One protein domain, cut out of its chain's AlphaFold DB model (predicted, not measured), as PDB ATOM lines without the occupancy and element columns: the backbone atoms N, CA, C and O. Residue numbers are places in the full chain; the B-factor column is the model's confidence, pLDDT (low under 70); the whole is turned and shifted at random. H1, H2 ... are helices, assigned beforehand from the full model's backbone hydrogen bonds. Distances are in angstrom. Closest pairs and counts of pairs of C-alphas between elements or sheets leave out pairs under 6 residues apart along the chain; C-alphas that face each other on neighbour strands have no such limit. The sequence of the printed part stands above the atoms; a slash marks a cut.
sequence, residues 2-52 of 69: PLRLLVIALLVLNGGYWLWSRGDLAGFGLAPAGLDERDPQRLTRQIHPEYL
ATOM      1  N   PRO A   2      66.451 -37.800  16.040       81.12
ATOM      2  CA  PRO A   2      67.286 -37.084  15.058       81.12
ATOM      3  C   PRO A   2      68.288 -36.117  15.706       81.12
ATOM      4  O   PRO A   2      69.417 -36.004  15.247       81.12
ATOM      5  N   LEU A   3      67.924 -35.495  16.834       92.81
ATOM      6  CA  LEU A   3      68.802 -34.578  17.572       92.81
ATOM      7  C   LEU A   3      70.091 -35.241  18.065       92.81
ATOM      8  O   LEU A   3      71.148 -34.626  18.025       92.81
ATOM      9  N   ARG A   4      70.029 -36.503  18.504       93.00
ATOM     10  CA  ARG A   4      71.218 -37.202  19.012       93.00
ATOM     11  C   ARG A   4      72.212 -37.486  17.887       93.00
ATOM     12  O   ARG A   4      73.404 -37.285  18.069       93.00
ATOM     13  N   LEU A   5      71.706 -37.886  16.719       96.19
ATOM     14  CA  LEU A   5      72.516 -38.051  15.510       96.19
ATOM     15  C   LEU A   5      73.089 -36.716  15.032       96.19
ATOM     16  O   LEU A   5      74.266 -36.656  14.701       96.19
ATOM     17  N   LEU A   6      72.292 -35.644  15.065       96.19
ATOM     18  CA  LEU A   6      72.745 -34.299  14.712       96.19
ATOM     19  C   LEU A   6      73.898 -33.840  15.614       96.19
ATOM     20  O   LEU A   6      74.910 -33.365  15.112       96.19
ATOM     21  N   VAL A   7      73.775 -34.024  16.931       95.94
ATOM     22  CA  VAL A   7      74.822 -33.665  17.901       95.94
ATOM     23  C   VAL A   7      76.099 -34.471  17.661       95.94
ATOM     24  O   VAL A   7      77.185 -33.898  17.658       95.94
ATOM     25  N   ILE A   8      75.979 -35.779  17.408       97.00
ATOM     26  CA  ILE A   8      77.132 -36.629  17.078       97.00
ATOM     27  C   ILE A   8      77.797 -36.156  15.781       97.00
ATOM     28  O   ILE A   8      79.016 -36.011  15.743       97.00
ATOM     29  N   ALA A   9      77.019 -35.865  14.737       97.00
ATOM     30  CA  ALA A   9      77.550 -35.350  13.479       97.00
ATOM     31  C   ALA A   9      78.284 -34.017  13.685       97.00
ATOM     32  O   ALA A   9      79.389 -33.842  13.177       97.00
ATOM     33  N   LEU A  10      77.716 -33.108  14.485       96.75
ATOM     34  CA  LEU A  10      78.340 -31.826  14.814       96.75
ATOM     35  C   LEU A  10      79.678 -32.003  15.539       96.75
ATOM     36  O   LEU A  10      80.633 -31.287  15.238       96.75
ATOM     37  N   LEU A  11      79.741 -32.951  16.479       97.44
ATOM     38  CA  LEU A  11      80.953 -33.302  17.220       97.44
ATOM     39  C   LEU A  11      82.033 -33.865  16.296       97.44
ATOM     40  O   LEU A  11      83.178 -33.430  16.375       97.44
ATOM     41  N   VAL A  12      81.673 -34.788  15.399       97.69
ATOM     42  CA  VAL A  12      82.613 -35.374  14.431       97.69
ATOM     43  C   VAL A  12      83.136 -34.310  13.469       97.69
ATOM     44  O   VAL A  12      84.343 -34.226  13.258       97.69
ATOM     45  N   LEU A  13      82.256 -33.464  12.931       97.06
ATOM     46  CA  LEU A  13      82.641 -32.365  12.044       97.06
ATOM     47  C   LEU A  13      83.571 -31.370  12.748       97.06
ATOM     48  O   LEU A  13      84.598 -31.002  12.184       97.06
ATOM     49  N   ASN A  14      83.261 -30.978  13.989       97.50
ATOM     50  CA  ASN A  14      84.119 -30.078  14.764       97.50
ATOM     51  C   ASN A  14      85.467 -30.714  15.103       97.50
ATOM     52  O   ASN A  14      86.499 -30.077  14.926       97.50
ATOM     53  N   GLY A  15      85.472 -31.964  15.572       96.25
ATOM     54  CA  GLY A  15      86.700 -32.679  15.914       96.25
ATOM     55  C   GLY A  15      87.596 -32.886  14.695       96.25
ATOM     56  O   GLY A  15      88.792 -32.615  14.757       96.25
ATOM     57  N   GLY A  16      87.009 -33.284  13.564       93.62
ATOM     58  CA  GLY A  16      87.716 -33.406  12.292       93.62
ATOM     59  C   GLY A  16      88.284 -32.071  11.814       93.62
ATOM     60  O   GLY A  16      89.460 -32.000  11.471       93.62
ATOM     61  N   TYR A  17      87.492 -30.996  11.865       91.00
ATOM     62  CA  TYR A  17      87.951 -29.649  11.514       91.00
ATOM     63  C   TYR A  17      89.084 -29.157  12.427       91.00
ATOM     64  O   TYR A  17      90.052 -28.551  11.970       91.00
ATOM     65  N   TRP A  18      89.000 -29.445  13.723       90.25
ATOM     66  CA  TRP A  18      90.026 -29.077  14.694       90.25
ATOM     67  C   TRP A  18      91.340 -29.830  14.465       90.25
ATOM     68  O   TRP A  18      92.405 -29.221  14.510       90.25
ATOM     69  N   LEU A  19      91.272 -31.128  14.155       89.81
ATOM     70  CA  LEU A  19      92.441 -31.944  13.810       89.81
ATOM     71  C   LEU A  19      93.063 -31.485  12.480       89.81
ATOM     72  O   LEU A  19      94.278 -31.356  12.351       89.81
ATOM     73  N   TRP A  20      92.213 -31.174  11.502       87.31
ATOM     74  CA  TRP A  20      92.627 -30.644  10.208       87.31
ATOM     75  C   TRP A  20      93.334 -29.294  10.336       87.31
ATOM     76  O   TRP A  20      94.448 -29.148   9.846       87.31
ATOM     77  N   SER A  21      92.744 -28.332  11.052       84.75
ATOM     78  CA  SER A  21      93.293 -26.973  11.200       84.75
ATOM     79  C   SER A  21      94.642 -26.913  11.928       84.75
ATOM     80  O   SER A  21      95.402 -25.969  11.720       84.75
ATOM     81  N   ARG A  22      94.977 -27.927  12.736       83.44
ATOM     82  CA  ARG A  22      96.299 -28.079  13.374       83.44
ATOM     83  C   ARG A  22      97.380 -28.639  12.463       83.44
ATOM     84  O   ARG A  22      98.553 -28.538  12.806       83.44
ATOM     85  N   GLY A  23      97.001 -29.249  11.343       80.88
ATOM     86  CA  GLY A  23      97.948 -29.936  10.468       80.88
ATOM     87  C   GLY A  23      98.261 -31.368  10.843       80.88
ATOM     88  O   GLY A  23      99.118 -31.968  10.205       80.88
ATOM     89  N   ASP A  24      97.539 -31.959  11.794       83.75
ATOM     90  CA  ASP A  24      97.706 -33.376  12.138       83.75
ATOM     91  C   ASP A  24      97.381 -34.296  10.939       83.75
ATOM     92  O   ASP A  24      97.849 -35.430  10.855       83.75
ATOM     93  N   LEU A  25      96.625 -33.787   9.957       83.56
ATOM     94  CA  LEU A  25      96.317 -34.464   8.694       83.56
ATOM     95  C   LEU A  25      97.282 -34.123   7.540       83.56
ATOM     96  O   LEU A  25      97.082 -34.592   6.417       83.56
ATOM     97  N   ALA A  26      98.340 -33.343   7.784       81.94
ATOM     98  CA  ALA A  26      99.294 -32.947   6.746       81.94
ATOM     99  C   ALA A  26     100.023 -34.151   6.121       81.94
ATOM    100  O   ALA A  26     100.234 -34.177   4.911       81.94
ATOM    101  N   GLY A  27     100.313 -35.195   6.907       79.19
ATOM    102  CA  GLY A  27     100.918 -36.442   6.412       79.19
ATOM    103  C   GLY A  27     100.042 -37.227   5.425       79.19
ATOM    104  O   GLY A  27     100.553 -38.065   4.688       79.19
ATOM    105  N   PHE A  28      98.741 -36.931   5.370       84.69
ATOM    106  CA  PHE A  28      97.793 -37.512   4.415       84.69
ATOM    107  C   PHE A  28      97.537 -36.605   3.198       84.69
ATOM    108  O   PHE A  28      96.631 -36.878   2.415       84.69
ATOM    109  N   GLY A  29      98.291 -35.508   3.039       79.25
ATOM    110  CA  GLY A  29      98.094 -34.529   1.961       79.25
ATOM    111  C   GLY A  29      96.899 -33.592   2.173       79.25
ATOM    112  O   GLY A  29      96.572 -32.804   1.293       79.25
ATOM    113  N   LEU A  30      96.261 -33.646   3.345       79.94
ATOM    114  CA  LEU A  30      95.143 -32.785   3.739       79.94
ATOM    115  C   LEU A  30      95.635 -31.619   4.607       79.94
ATOM    116  O   LEU A  30      94.968 -31.235   5.563       79.94
ATOM    117  N   ALA A  31      96.816 -31.071   4.323       76.19
ATOM    118  CA  ALA A  31      97.324 -29.922   5.061       76.19
ATOM    119  C   ALA A  31      96.451 -28.683   4.769       76.19
ATOM    120  O   ALA A  31      96.194 -28.387   3.599       76.19
ATOM    121  N   PRO A  32      95.967 -27.946   5.782       73.69
ATOM    122  CA  PRO A  32      95.356 -26.644   5.551       73.69
ATOM    123  C   PRO A  32      96.400 -25.667   4.996       73.69
ATOM    124  O   PRO A  32      97.508 -25.566   5.523       73.69
ATOM    125  N   ALA A  33      96.008 -24.901   3.975       64.75
ATOM    126  CA  ALA A  33      96.869 -23.924   3.300       64.75
ATOM    127  C   ALA A  33      97.524 -22.915   4.271       64.75
ATOM    128  O   ALA A  33      98.649 -22.488   4.061       64.75
ATOM    129  N   GLY A  34      96.857 -22.611   5.391       64.06
ATOM    130  CA  GLY A  34      97.332 -21.665   6.401       64.06
ATOM    131  C   GLY A  34      98.488 -22.132   7.301       64.06
ATOM    132  O   GLY A  34      99.006 -21.312   8.053       64.06
ATOM    133  N   LEU A  35      98.892 -23.411   7.287       64.69
ATOM    134  CA  LEU A  35     100.015 -23.881   8.124       64.69
ATOM    135  C   LEU A  35     101.370 -23.354   7.657       64.69
ATOM    136  O   LEU A  35     102.225 -23.047   8.490       64.69
ATOM    137  N   ASP A  36     101.542 -23.245   6.343       61.16
ATOM    138  CA  ASP A  36     102.760 -22.728   5.718       61.16
ATOM    139  C   ASP A  36     102.736 -21.196   5.604       61.16
ATOM    140  O   ASP A  36     103.775 -20.551   5.457       61.16
ATOM    141  N   GLU A  37     101.561 -20.589   5.782       62.66
ATOM    142  CA  GLU A  37     101.320 -19.148   5.786       62.66
ATOM    143  C   GLU A  37     101.783 -18.492   7.109       62.66
ATOM    144  O   GLU A  37     101.086 -17.693   7.736       62.66
ATOM    145  N   ARG A  38     103.004 -18.794   7.565       62.38
ATOM    146  CA  ARG A  38     103.702 -17.984   8.579       62.38
ATOM    147  C   ARG A  38     104.264 -16.733   7.924       62.38
ATOM    148  O   ARG A  38     105.471 -16.573   7.799       62.38
ATOM    149  N   ASP A  39     103.343 -15.890   7.476       61.97
ATOM    150  CA  ASP A  39     103.514 -14.516   7.005       61.97
ATOM    151  C   ASP A  39     104.926 -14.175   6.464       61.97
ATOM    152  O   ASP A  39     105.622 -13.294   6.993       61.97
ATOM    153  N   PRO A  40     105.393 -14.872   5.405       61.97
ATOM    154  CA  PRO A  40     106.684 -14.587   4.783       61.97
ATOM    155  C   PRO A  40     106.712 -13.177   4.185       61.97
ATOM    156  O   PRO A  40     107.779 -12.588   4.031       61.97
ATOM    157  N   GLN A  41     105.545 -12.578   3.918       62.72
ATOM    158  CA  GLN A  41     105.442 -11.198   3.451       62.72
ATOM    159  C   GLN A  41     106.034 -10.194   4.444       62.72
ATOM    160  O   GLN A  41     106.512  -9.136   4.024       62.72
ATOM    161  N   ARG A  42     106.091 -10.520   5.744       62.59
ATOM    162  CA  ARG A  42     106.807  -9.687   6.715       62.59
ATOM    163  C   ARG A  42     108.308  -9.648   6.461       62.59
ATOM    164  O   ARG A  42     108.894  -8.604   6.708       62.59
ATOM    165  N   LEU A  43     108.930 -10.720   5.961       64.19
ATOM    166  CA  LEU A  43     110.361 -10.729   5.614       64.19
ATOM    167  C   LEU A  43     110.666  -9.772   4.461       64.19
ATOM    168  O   LEU A  43     111.618  -9.009   4.544       64.19
ATOM    169  N   THR A  44     109.825  -9.731   3.427       68.06
ATOM    170  CA  THR A  44     110.005  -8.793   2.303       68.06
ATOM    171  C   THR A  44     109.777  -7.332   2.712       68.06
ATOM    172  O   THR A  44     110.293  -6.419   2.074       68.06
ATOM    173  N   ARG A  45     109.012  -7.100   3.784       68.56
ATOM    174  CA  ARG A  45     108.733  -5.773   4.356       68.56
ATOM    175  C   ARG A  45     109.530  -5.467   5.623       68.56
ATOM    176  O   ARG A  45     109.196  -4.500   6.310       68.56
ATOM    177  N   GLN A  46     110.553  -6.260   5.952       71.69
ATOM    178  CA  GLN A  46     111.427  -5.950   7.078       71.69
ATOM    179  C   GLN A  46     112.187  -4.660   6.764       71.69
ATOM    180  O   GLN A  46     113.101  -4.621   5.949       71.69
ATOM    181  N   ILE A  47     111.761  -3.577   7.406       74.31
ATOM    182  CA  ILE A  47     112.557  -2.359   7.503       74.31
ATOM    183  C   ILE A  47     113.780  -2.741   8.332       74.31
ATOM    184  O   ILE A  47     113.597  -3.290   9.410       74.31
ATOM    185  N   HIS A  48     114.984  -2.476   7.827       76.19
ATOM    186  CA  HIS A  48     116.256  -2.709   8.515       76.19
ATOM    187  C   HIS A  48     116.431  -1.669   9.636       76.19
ATOM    188  O   HIS A  48     116.834  -0.534   9.342       76.19
ATOM    189  N   PRO A  49     116.088  -1.980  10.904       70.31
ATOM    190  CA  PRO A  49     116.209  -1.013  11.994       70.31
ATOM    191  C   PRO A  49     117.657  -0.556  12.205       70.31
ATOM    192  O   PRO A  49     117.878   0.542  12.704       70.31
ATOM    193  N   GLU A  50     118.644  -1.352  11.791       76.88
ATOM    194  CA  GLU A  50     120.069  -1.041  11.891       76.88
ATOM    195  C   GLU A  50     120.495   0.189  11.077       76.88
ATOM    196  O   GLU A  50     121.514   0.805  11.390       76.88
ATOM    197  N   TYR A  51     119.714   0.597  10.071       81.56
ATOM    198  CA  TYR A  51     119.970   1.827   9.313       81.56
ATOM    199  C   TYR A  51     119.309   3.067   9.928       81.56
ATOM    200  O   TYR A  51     119.526   4.183   9.450       81.56
ATOM    201  N   LEU A  52     118.517   2.907  10.993       80.19
ATOM    202  CA  LEU A  52     117.857   4.017  11.665       80.19
ATOM    203  C   LEU A  52     118.843   4.740  12.594       80.19
ATOM    204  O   LEU A  52     119.123   4.306  13.709       80.19
TER     205      LEU A  52
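What this domain is: This is residues 2 to 52 of the 69 residues of the protein "Sporulation protein" of Variovorax sp (UniProt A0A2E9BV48). One long helix, H1, and a drawn-out tail with a single short helix, H2, reach away from each other, joined by a stretch that swings out in a loop near residue 26. Residues 2 to 15 stick out at one end and residues 37 to 52 at the other, and these two arms make the length. The printed part has 51 residues with two named helices, H1 then H2, and no named strand; its class is all helix, with 24 residues, under half, in named elements. It is extended, with a radius of gyration of the C-alphas of 19.2 A and spans of 65 by 23 by 11 A.

How they stand to each other: H1, residues 2 to 21, and H2, residues 41 to 44, are apart. In H1 every O i to N i+4 pair is within hydrogen-bond range; H2 is too short for such a pair, and its one O i to N i+3 pair is within range.

Where its parts are: H1 runs 28.2 A from C-alpha 2 at (67.286, -37.084, 15.058) to C-alpha 21 at (93.293, -26.973, 11.200). H2 ends at C-alpha 44 at (110.005, -8.793, 2.303).

The domain as a whole: The C-alphas farthest apart, of Pro 2 and Tyr 51, are 65.7 A apart. The printed part has no cut. The link from H1 to H2, 19 residues, is long. Residues 33 to 45 have pLDDT under 70.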